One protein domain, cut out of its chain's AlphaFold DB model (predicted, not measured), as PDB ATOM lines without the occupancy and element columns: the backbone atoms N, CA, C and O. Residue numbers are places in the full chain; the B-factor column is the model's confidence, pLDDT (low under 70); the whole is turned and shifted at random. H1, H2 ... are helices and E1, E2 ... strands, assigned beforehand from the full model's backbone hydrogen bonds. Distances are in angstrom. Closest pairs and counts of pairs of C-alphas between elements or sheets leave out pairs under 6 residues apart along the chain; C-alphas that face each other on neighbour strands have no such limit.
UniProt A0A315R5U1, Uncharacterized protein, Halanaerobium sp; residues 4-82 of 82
ATOM      1  N   TYR A   4     168.173 176.540 161.293       88.12
ATOM      2  CA  TYR A   4     168.215 175.819 162.551       88.12
ATOM      3  C   TYR A   4     169.664 175.586 162.947       88.12
ATOM      4  O   TYR A   4     170.511 175.279 162.107       88.12
ATOM      5  N   LYS A   5     169.946 175.718 164.240       87.56
ATOM      6  CA  LYS A   5     171.224 175.308 164.808       87.56
ATOM      7  C   LYS A   5     171.041 173.945 165.457       87.56
ATOM      8  O   LYS A   5     170.206 173.808 166.346       87.56
ATOM      9  N   VAL A   6     171.814 172.957 165.023       86.69
ATOM     10  CA  VAL A   6     171.824 171.613 165.604       86.69
ATOM     11  C   VAL A   6     173.109 171.449 166.399       86.69
ATOM     12  O   VAL A   6     174.197 171.382 165.833       86.69
ATOM     13  N   ILE A   7     172.992 171.419 167.720       86.12
ATOM     14  CA  ILE A   7     174.116 171.215 168.630       86.12
ATOM     15  C   ILE A   7     174.233 169.720 168.889       86.12
ATOM     16  O   ILE A   7     173.268 169.077 169.297       86.12
ATOM     17  N   CYS A   8     175.418 169.175 168.651       85.50
ATOM     18  CA  CYS A   8     175.696 167.753 168.781       85.50
ATOM     19  C   CYS A   8     176.816 167.550 169.794       85.50
ATOM     20  O   CYS A   8     177.849 168.212 169.717       85.50
ATOM     21  N   SER A   9     176.633 166.616 170.718       82.56
ATOM     22  CA  SER A   9     177.678 166.171 171.643       82.56
ATOM     23  C   SER A   9     177.984 164.696 171.413       82.56
ATOM     24  O   SER A   9     177.086 163.916 171.082       82.56
ATOM     25  N   TRP A  10     179.242 164.302 171.603       82.94
ATOM     26  CA  TRP A  10     179.661 162.901 171.546       82.94
ATOM     27  C   TRP A  10     180.425 162.480 172.800       82.94
ATOM     28  O   TRP A  10     180.898 163.302 173.590       82.94
ATOM     29  N   ARG A  11     180.504 161.158 173.007       70.88
ATOM     30  CA  ARG A  11     180.980 160.529 174.258       70.88
ATOM     31  C   ARG A  11     182.356 160.984 174.732       70.88
ATOM     32  O   ARG A  11     182.647 160.877 175.920       70.88
ATOM     33  N   GLU A  12     183.181 161.500 173.838       68.38
ATOM     34  CA  GLU A  12     184.523 161.982 174.146       68.38
ATOM     35  C   GLU A  12     184.525 163.402 174.749       68.38
ATOM     36  O   GLU A  12     185.585 164.012 174.840       68.38
ATOM     37  N   PHE A  13     183.368 163.917 175.194       65.00
ATOM     38  CA  PHE A  13     183.169 165.265 175.762       65.00
ATOM     39  C   PHE A  13     183.470 166.411 174.794       65.00
ATOM     40  O   PHE A  13     183.759 167.532 175.213       65.00
ATOM     41  N   HIS A  14     183.382 166.132 173.503       75.50
ATOM     42  CA  HIS A  14     183.470 167.145 172.473       75.50
ATOM     43  C   HIS A  14     182.056 167.494 172.001       75.50
ATOM     44  O   HIS A  14     181.116 166.695 172.095       75.50
ATOM     45  N   SER A  15     181.917 168.732 171.545       78.81
ATOM     46  CA  SER A  15     180.665 169.308 171.080       78.81
ATOM     47  C   SER A  15     180.909 170.029 169.769       78.81
ATOM     48  O   SER A  15     181.899 170.751 169.636       78.81
ATOM     49  N   GLY A  16     179.970 169.889 168.850       84.12
ATOM     50  CA  GLY A  16     179.974 170.533 167.551       84.12
ATOM     51  C   GLY A  16     178.611 171.134 167.257       84.12
ATOM     52  O   GLY A  16     177.625 170.901 167.961       84.12
ATOM     53  N   GLU A  17     178.561 171.916 166.192       87.62
ATOM     54  CA  GLU A  17     177.326 172.517 165.716       87.62
ATOM     55  C   GLU A  17     177.201 172.365 164.208       87.62
ATOM     56  O   GLU A  17     178.191 172.450 163.479       87.62
ATOM     57  N   LEU A  18     175.970 172.150 163.759       88.00
ATOM     58  CA  LEU A  18     175.579 172.173 162.359       88.00
ATOM     59  C   LEU A  18     174.557 173.288 162.155       88.00
ATOM     60  O   LEU A  18     173.571 173.395 162.889       88.00
ATOM     61  N   ILE A  19     174.792 174.116 161.150       89.88
ATOM     62  CA  ILE A  19     173.874 175.133 160.669       89.88
ATOM     63  C   ILE A  19     173.087 174.520 159.518       89.88
ATOM     64  O   ILE A  19     173.627 174.245 158.448       89.88
ATOM     65  N   VAL A  20     171.802 174.292 159.764       88.50
ATOM     66  CA  VAL A  20     170.910 173.563 158.865       88.50
ATOM     67  C   VAL A  20     169.828 174.503 158.362       88.50
ATOM     68  O   VAL A  20     169.122 175.128 159.150       88.50
ATOM     69  N   GLU A  21     169.657 174.596 157.052       89.75
ATOM     70  CA  GLU A  21     168.506 175.248 156.441       89.75
ATOM     71  C   GLU A  21     167.507 174.167 156.024       89.75
ATOM     72  O   GLU A  21     167.843 173.277 155.255       89.75
ATOM     73  N   ALA A  22     166.287 174.204 156.551       88.19
ATOM     74  CA  ALA A  22     165.302 173.150 156.316       88.19
ATOM     75  C   ALA A  22     163.932 173.734 156.001       88.19
ATOM     76  O   ALA A  22     163.605 174.815 156.488       88.19
ATOM     77  N   ALA A  23     163.130 173.026 155.202       86.44
ATOM     78  CA  ALA A  23     161.774 173.453 154.844       86.44
ATOM     79  C   ALA A  23     160.891 173.751 156.075       86.44
ATOM     80  O   ALA A  23     160.165 174.749 156.084       86.44
ATOM     81  N   ASP A  24     161.003 172.925 157.116       85.44
ATOM     82  CA  ASP A  24     160.262 173.014 158.373       85.44
ATOM     83  C   ASP A  24     161.013 172.306 159.522       85.44
ATOM     84  O   ASP A  24     162.079 171.722 159.330       85.44
ATOM     85  N   GLU A  25     160.471 172.396 160.741       83.44
ATOM     86  CA  GLU A  25     161.072 171.803 161.945       83.44
ATOM     87  C   GLU A  25     161.039 170.265 161.919       83.44
ATOM     88  O   GLU A  25     161.980 169.632 162.395       83.44
ATOM     89  N   GLU A  26     160.024 169.663 161.289       86.06
ATOM     90  CA  GLU A  26     159.870 168.205 161.195       86.06
ATOM     91  C   GLU A  26     161.025 167.591 160.387       86.06
ATOM     92  O   GLU A  26     161.574 166.554 160.764       86.06
ATOM     93  N   ALA A  27     161.469 168.273 159.328       85.44
ATOM     94  CA  ALA A  27     162.643 167.879 158.554       85.44
ATOM     95  C   ALA A  27     163.928 167.808 159.407       85.44
ATOM     96  O   ALA A  27     164.747 166.902 159.231       85.44
ATOM     97  N   VAL A  28     164.095 168.719 160.370       86.19
ATOM     98  CA  VAL A  28     165.250 168.720 161.285       86.19
ATOM     99  C   VAL A  28     165.098 167.656 162.374       86.19
ATOM    100  O   VAL A  28     166.071 166.986 162.724       86.19
ATOM    101  N   GLU A  29     163.886 167.427 162.881       85.19
ATOM    102  CA  GLU A  29     163.612 166.329 163.819       85.19
ATOM    103  C   GLU A  29     163.880 164.950 163.193       85.19
ATOM    104  O   GLU A  29     164.366 164.037 163.869       85.19
ATOM    105  N   LEU A  30     163.598 164.778 161.898       85.88
ATOM    106  CA  LEU A  30     163.945 163.557 161.167       85.88
ATOM    107  C   LEU A  30     165.459 163.344 161.122       85.88
ATOM    108  O   LEU A  30     165.919 162.230 161.381       85.88
ATOM    109  N   LEU A  31     166.227 164.411 160.882       83.94
ATOM    110  CA  LEU A  31     167.686 164.366 160.937       83.94
ATOM    111  C   LEU A  31     168.191 163.975 162.339       83.94
ATOM    112  O   LEU A  31     169.101 163.158 162.446       83.94
ATOM    113  N   GLN A  32     167.579 164.480 163.419       83.12
ATOM    114  CA  GLN A  32     167.943 164.069 164.784       83.12
ATOM    115  C   GLN A  32     167.719 162.571 165.041       83.12
ATOM    116  O   GLN A  32     168.472 161.941 165.789       83.12
ATOM    117  N   ARG A  33     166.662 161.995 164.456       84.50
ATOM    118  CA  ARG A  33     166.356 160.562 164.591       84.50
ATOM    119  C   ARG A  33     167.333 159.693 163.809       84.50
ATOM    120  O   ARG A  33     167.588 158.562 164.225       84.50
ATOM    121  N   ASP A  34     167.891 160.208 162.718       86.06
ATOM    122  CA  ASP A  34     168.914 159.524 161.932       86.06
ATOM    123  C   ASP A  34     170.327 159.824 162.454       86.06
ATOM    124  O   ASP A  34     171.130 160.544 161.857       86.06
ATOM    125  N   GLN A  35     170.643 159.228 163.604       78.94
ATOM    126  CA  GLN A  35     171.943 159.401 164.256       78.94
ATOM    127  C   GLN A  35     173.121 158.961 163.382       78.94
ATOM    128  O   GLN A  35     174.198 159.542 163.491       78.94
ATOM    129  N   ASN A  36     172.935 157.953 162.522       82.31
ATOM    130  CA  ASN A  36     173.996 157.500 161.624       82.31
ATOM    131  C   ASN A  36     174.316 158.589 160.605       82.31
ATOM    132  O   ASN A  36     175.485 158.923 160.421       82.31
ATOM    133  N   ARG A  37     173.282 159.181 159.999       85.00
ATOM    134  CA  ARG A  37     173.464 160.260 159.034       85.00
ATOM    135  C   ARG A  37     174.109 161.488 159.667       85.00
ATOM    136  O   ARG A  37     175.013 162.073 159.081       85.00
ATOM    137  N   LEU A  38     173.689 161.850 160.878       85.31
ATOM    138  CA  LEU A  38     174.280 162.964 161.619       85.31
ATOM    139  C   LEU A  38     175.763 162.717 161.944       85.31
ATOM    140  O   LEU A  38     176.578 163.629 161.838       85.31
ATOM    141  N   LEU A  39     176.120 161.477 162.297       82.44
ATOM    142  CA  LEU A  39     177.505 161.081 162.549       82.44
ATOM    143  C   LEU A  39     178.364 161.222 161.285       82.44
ATOM    144  O   LEU A  39     179.461 161.760 161.366       82.44
ATOM    145  N   GLU A  40     177.865 160.780 160.127       84.25
ATOM    146  CA  GLU A  40     178.566 160.944 158.846       84.25
ATOM    147  C   GLU A  40     178.843 162.421 158.533       84.25
ATOM    148  O   GLU A  40     179.959 162.759 158.147       84.25
ATOM    149  N   LEU A  41     177.857 163.298 158.746       86.94
ATOM    150  CA  LEU A  41     177.994 164.743 158.519       86.94
ATOM    151  C   LEU A  41     179.019 165.384 159.460       86.94
ATOM    152  O   LEU A  41     179.813 166.225 159.046       86.94
ATOM    153  N   LEU A  42     179.023 164.974 160.730       84.94
ATOM    154  CA  LEU A  42     179.996 165.463 161.702       84.94
ATOM    155  C   LEU A  42     181.405 164.958 161.390       84.94
ATOM    156  O   LEU A  42     182.342 165.744 161.466       84.94
ATOM    157  N   ILE A  43     181.555 163.694 160.983       83.12
ATOM    158  CA  ILE A  43     182.839 163.150 160.525       83.12
ATOM    159  C   ILE A  43     183.349 163.939 159.318       83.12
ATOM    160  O   ILE A  43     184.535 164.232 159.261       83.12
ATOM    161  N   ASP A  44     182.487 164.296 158.369       84.06
ATOM    162  CA  ASP A  44     182.900 165.067 157.194       84.06
ATOM    163  C   ASP A  44     183.368 166.482 157.580       84.06
ATOM    164  O   ASP A  44     184.490 166.885 157.264       84.06
ATOM    165  N   LYS A  45     182.564 167.198 158.379       84.69
ATOM    166  CA  LYS A  45     182.865 168.565 158.833       84.69
ATOM    167  C   LYS A  45     184.093 168.644 159.742       84.69
ATOM    168  O   LYS A  45     184.911 169.558 159.638       84.69
ATOM    169  N   TYR A  46     184.221 167.691 160.654       82.56
ATOM    170  CA  TYR A  46     185.235 167.672 161.700       82.56
ATOM    171  C   TYR A  46     186.215 166.514 161.495       82.56
ATOM    172  O   TYR A  46     186.680 165.945 162.473       82.56
ATOM    173  N   ALA A  47     186.568 166.180 160.247       71.88
ATOM    174  CA  ALA A  47     187.365 165.013 159.807       71.88
ATOM    175  C   ALA A  47     188.680 164.694 160.554       71.88
ATOM    176  O   ALA A  47     189.329 163.686 160.273       71.88
ATOM    177  N   ASN A  48     189.090 165.532 161.504       70.69
ATOM    178  CA  ASN A  48     190.220 165.328 162.404       70.69
ATOM    179  C   ASN A  48     189.823 164.826 163.809       70.69
ATOM    180  O   ASN A  48     190.709 164.584 164.629       70.69
ATOM    181  N   GLU A  49     188.532 164.696 164.107       70.12
ATOM    182  CA  GLU A  49     188.006 164.247 165.396       70.12
ATOM    183  C   GLU A  49     187.546 162.783 165.331       70.12
ATOM    184  O   GLU A  49     187.162 162.263 164.283       70.12
ATOM    185  N   THR A  50     187.634 162.092 166.470       70.19
ATOM    186  CA  THR A  50     187.117 160.726 166.600       70.19
ATOM    187  C   THR A  50     185.651 160.809 167.009       70.19
ATOM    188  O   THR A  50     185.294 161.563 167.912       70.19
ATOM    189  N   PHE A  51     184.804 160.062 166.301       72.19
ATOM    190  CA  PHE A  51     183.360 160.027 166.507       72.19
ATOM    191  C   PHE A  51     182.927 158.597 166.831       72.19
ATOM    192  O   PHE A  51     182.627 157.818 165.928       72.19
ATOM    193  N   GLU A  52     182.907 158.217 168.113       69.88
ATOM    194  CA  GLU A  52     182.414 156.881 168.490       69.88
ATOM    195  C   GLU A  52     180.882 156.792 168.509       69.88
ATOM    196  O   GLU A  52     180.301 155.799 168.066       69.88
ATOM    197  N   SER A  53     180.209 157.805 169.061       73.50
ATOM    198  CA  SER A  53     178.746 157.849 169.153       73.50
ATOM    199  C   SER A  53     178.255 159.215 169.612       73.50
ATOM    200  O   SER A  53     178.858 159.811 170.511       73.50
ATOM    201  N   LEU A  54     177.099 159.633 169.102       81.62
ATOM    202  CA  LEU A  54     176.384 160.808 169.592       81.62
ATOM    203  C   LEU A  54     175.733 160.521 170.947       81.62
ATOM    204  O   LEU A  54     175.202 159.432 171.173       81.62
ATOM    205  N   SER A  55     175.803 161.490 171.855       78.25
ATOM    206  CA  SER A  55     175.185 161.417 173.180       78.25
ATOM    207  C   SER A  55     173.949 162.306 173.274       78.25
ATOM    208  O   SER A  55     172.875 161.804 173.593       78.25
ATOM    209  N   ASP A  56     174.084 163.587 172.929       83.31
ATOM    210  CA  ASP A  56     173.022 164.588 173.034       83.31
ATOM    211  C   ASP A  56     172.934 165.388 171.733       83.31
ATOM    212  O   ASP A  56     173.957 165.795 171.176       83.31
ATOM    213  N   ILE A  57     171.709 165.596 171.247       85.62
ATOM    214  CA  ILE A  57     171.413 166.378 170.044       85.62
ATOM    215  C   ILE A  57     170.316 167.381 170.409       85.62
ATOM    216  O   ILE A  57     169.223 166.988 170.816       85.62
ATOM    217  N   GLU A  58     170.598 168.671 170.260       86.12
ATOM    218  CA  GLU A  58     169.669 169.764 170.548       86.12
ATOM    219  C   GLU A  58     169.431 170.588 169.279       86.12
ATOM    220  O   GLU A  58     170.375 170.948 168.580       86.12
ATOM    221  N   VAL A  59     168.169 170.892 168.973       85.25
ATOM    222  CA  VAL A  59     167.798 171.794 167.874       85.25
ATOM    223  C   VAL A  59     167.350 173.116 168.467       85.25
ATOM    224  O   VAL A  59     166.405 173.172 169.250       85.25
ATOM    225  N   VAL A  60     168.025 174.184 168.060       83.62
ATOM    226  CA  VAL A  60     167.734 175.545 168.490       83.62
ATOM    227  C   VAL A  60     167.216 176.337 167.283       83.62
ATOM    228  O   VAL A  60     168.004 176.746 166.418       83.62
ATOM    229  N   PRO A  61     165.891 176.549 167.176       79.00
ATOM    230  CA  PRO A  61     165.314 177.319 166.082       79.00
ATOM    231  C   PRO A  61     165.700 178.797 166.207       79.00
ATOM    232  O   PRO A  61     165.678 179.373 167.295       79.00
ATOM    233  N   GLY A  62     166.056 179.432 165.086       70.62
ATOM    234  CA  GLY A  62     166.332 180.874 165.043       70.62
ATOM    235  C   GLY A  62     167.599 181.335 165.776       70.62
ATOM    236  O   GLY A  62     167.836 182.537 165.853       70.62
ATOM    237  N   ALA A  63     168.431 180.418 166.281       64.56
ATOM    238  CA  ALA A  63     169.727 180.717 166.900       64.56
ATOM    239  C   ALA A  63     170.894 180.706 165.896       64.56
ATOM    240  O   ALA A  63     172.022 180.354 166.240       64.56
ATOM    241  N   VAL A  64     170.609 181.056 164.641       72.75
ATOM    242  CA  VAL A  64     171.588 181.096 163.557       72.75
ATOM    243  C   VAL A  64     171.759 182.545 163.122       72.75
ATOM    244  O   VAL A  64     170.817 183.150 162.607       72.75
ATOM    245  N   ASP A  65     172.955 183.097 163.317       70.56
ATOM    246  CA  ASP A  65     173.328 184.374 162.712       70.56
ATOM    247  C   ASP A  65     173.302 184.247 161.184       70.56
ATOM    248  O   ASP A  65     173.713 183.239 160.608       70.56
ATOM    249  N   THR A  66     172.813 185.275 160.489       64.44
ATOM    250  CA  THR A  66     172.686 185.251 159.021       64.44
ATOM    251  C   THR A  66     174.019 185.109 158.284       64.44
ATOM    252  O   THR A  66     174.003 184.716 157.119       64.44
ATOM    253  N   ASP A  67     175.134 185.395 158.959       71.38
ATOM    254  CA  ASP A  67     176.510 185.270 158.460       71.38
ATOM    255  C   ASP A  67     177.143 183.890 158.711       71.38
ATOM    256  O   ASP A  67     178.239 183.632 158.217       71.38
ATOM    257  N   SER A  68     176.491 182.995 159.462       77.19
ATOM    258  CA  SER A  68     177.031 181.652 159.679       77.19
ATOM    259  C   SER A  68     177.015 180.842 158.383       77.19
ATOM    260  O   SER A  68     175.993 180.789 157.686       77.19
ATOM    261  N   GLU A  69     178.149 180.205 158.083       83.69
ATOM    262  CA  GLU A  69     178.290 179.289 156.952       83.69
ATOM    263  C   GLU A  69     177.304 178.131 157.105       83.69
ATOM    264  O   GLU A  69     177.078 177.623 158.205       83.69
ATOM    265  N   LEU A  70     176.641 177.796 156.002       87.25
ATOM    266  CA  LEU A  70     175.632 176.753 155.972       87.25
ATOM    267  C   LEU A  70     176.332 175.405 155.846       87.25
ATOM    268  O   LEU A  70     177.161 175.251 154.961       87.25
ATOM    269  N   ASP A  71     175.974 174.446 156.696       88.38
ATOM    270  CA  ASP A  71     176.526 173.091 156.625       88.38
ATOM    271  C   ASP A  71     175.620 172.153 155.817       88.38
ATOM    272  O   ASP A  71     176.086 171.217 155.170       88.38
ATOM    273  N   LEU A  72     174.304 172.381 155.889       88.31
ATOM    274  CA  LEU A  72     173.308 171.465 155.353       88.31
ATOM    275  C   LEU A  72     172.060 172.190 154.851       88.31
ATOM    276  O   LEU A  72     171.558 173.104 155.513       88.31
ATOM    277  N   VAL A  73     171.483 171.685 153.765       89.00
ATOM    278  CA  VAL A  73     170.118 171.991 153.329       89.00
ATOM    279  C   VAL A  73     169.267 170.723 153.389       89.00
ATOM    280  O   VAL A  73     169.688 169.669 152.913       89.00
ATOM    281  N   ILE A  74     168.062 170.819 153.955       87.06
ATOM    282  CA  ILE A  74     167.049 169.759 153.924       87.06
ATOM    283  C   ILE A  74     165.815 170.263 153.179       87.06
ATOM    284  O   ILE A  74     165.036 171.064 153.708       87.06
ATOM    285  N   ASP A  75     165.611 169.755 151.967       84.75
ATOM    286  CA  ASP A  75     164.445 170.071 151.143       84.75
ATOM    287  C   ASP A  75     163.705 168.793 150.759       84.75
ATOM    288  O   ASP A  75     164.304 167.835 150.281       84.75
ATOM    289  N   ALA A  76     162.395 168.752 151.003       80.00
ATOM    290  CA  ALA A  76     161.534 167.609 150.675       80.00
ATOM    291  C   ALA A  76     162.035 166.224 151.170       80.00
ATOM    292  O   ALA A  76     161.681 165.193 150.599       80.00
ATOM    293  N   GLY A  77     162.825 166.188 152.251       74.12
ATOM    294  CA  GLY A  77     163.423 164.964 152.803       74.12
ATOM    295  C   GLY A  77     164.749 164.548 152.155       74.12
ATOM    296  O   GLY A  77     165.327 163.537 152.554       74.12
ATOM    297  N   GLU A  78     165.249 165.317 151.191       82.44
ATOM    298  CA  GLU A  78     166.593 165.178 150.638       82.44
ATOM    299  C   GLU A  78     167.575 166.053 151.424       82.44
ATOM    300  O   GLU A  78     167.255 167.175 151.812       82.44
ATOM    301  N   ILE A  79     168.768 165.513 151.682       85.44
ATOM    302  CA  ILE A  79     169.830 166.173 152.445       85.44
ATOM    303  C   ILE A  79     170.970 166.536 151.493       85.44
ATOM    304  O   ILE A  79     171.605 165.639 150.930       85.44
ATOM    305  N   GLU A  80     171.271 167.827 151.377       85.94
ATOM    306  CA  GLU A  80     172.404 168.369 150.623       85.94
ATOM    307  C   GLU A  80     173.445 168.959 151.588       85.94
ATOM    308  O   GLU A  80     173.097 169.713 152.494       85.94
ATOM    309  N   VAL A  81     174.716 168.590 151.409       83.25
ATOM    310  CA  VAL A  81     175.859 169.128 152.175       83.25
ATOM    311  C   VAL A  81     176.457 170.289 151.382       83.25
ATOM    312  O   VAL A  81     176.643 170.146 150.170       83.25
ATOM    313  N   CYS A  82     176.706 171.421 152.043       80.75
ATOM    314  CA  CYS A  82     177.163 172.665 151.411       80.75
ATOM    315  C   CYS A  82     178.687 172.828 151.382       80.75
ATOM    316  O   CYS A  82     179.369 172.288 152.279       80.75
TER     317      CYS A  82
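AT A GLANCE: This is residues 4 to 82 of the 82 residues of an uncharacterized protein of Halanaerobium sp (UniProt A0A315R5U1). A twisted sheet of five strands curls round helix H2, and the two helices, H1 and H2, cover one face of it, meeting at a corner about perpendicular to each other. The long strands E3, E1 and E2 make one part of the sheet, and the short hairpin of E4 and E5 extends it beyond E2. The printed part has 79 residues, with two named helices and five named strands in the chain order E1, E2, H1, H2, E3, E4, E5; the class is mixed, helices and strands. The sheet's order is E3, E1, E2, E4, E5, and it is mixed, with E2 and E4 parallel and the other neighbours antiparallel. The whole is compact and rounded, with a radius of gyration of the C-alphas of 11.8 A and spans of 31 by 25 by 20 A.

IN THESE COORDINATES: E1, residues 4 to 10, begins at C-alpha 4 (168.215, 175.819, 162.551) and is 19.5 A long. E2, residues 14 to 22, is the longest strand at 25.0 A. H1, residues 25 to 33, is 12.7 A long, and H2, residues 35 to 45, beginning at C-alpha 35 (171.943, 159.401, 164.256), is 15.3 A long. E3, residues 54 to 61, is 20.2 A long. E4, residues 72 to 75, is 9.9 A long, and E5, residues 78 to 81, is 10.2 A long and ends at C-alpha 81 (175.859, 169.128, 152.175).

HOW THE PARTS SIT: The hairpin of E1 and E2 is antiparallel at 153 degrees, with N 6 and O 18 within hydrogen-bond range at 2.8 A. Edge strand E3 is antiparallel to E1 at 164 degrees, with N 7 and O 58 at 2.8 A. Pairing is staggered on E2: residues 14 to 20 pair with E1 and residues 20 to 22 with E4. E2 and E4 are parallel at 35 degrees, with N 74 and O 21 at 2.8 A. The hairpin of E4 and E5 is antiparallel at 159 degrees, with N 73 and O 80 at 2.8 A; E5 is the other edge strand. H1 and H2 are on the same face of the sheet, in two layers, helices on one face. The closest C-alphas of H1 and E3 are those of Gln 32 and Ile 57, 6.7 A apart; those of H2 and E2 are Leu 42 and Gly 16, 7.7 A. H1 and H2 only just touch, only at the corner by their link, with 3 pairs of C-alphas within 8 A, the closest Leu 31 and Leu 38 at 6.8 A; their lines are about perpendicular at 87 degrees. E2, H1 H2 and E3 form a split strand-helix-strand unit, two same-way strands with E1 between them, its crossover right-handed. In H1 and H2 every O i to N i+4 pair is within hydrogen-bond range.

THE WHOLE: The C-alphas farthest apart, Glu 12 and Ala 76, are 33.3 A apart. The printed part has no cut and no long link; H2 to E3 and E3 to E4 are short. Mean pLDDT of the printed part is 81.4, and residues 12 to 13, 52, 63 and 66 are under 70.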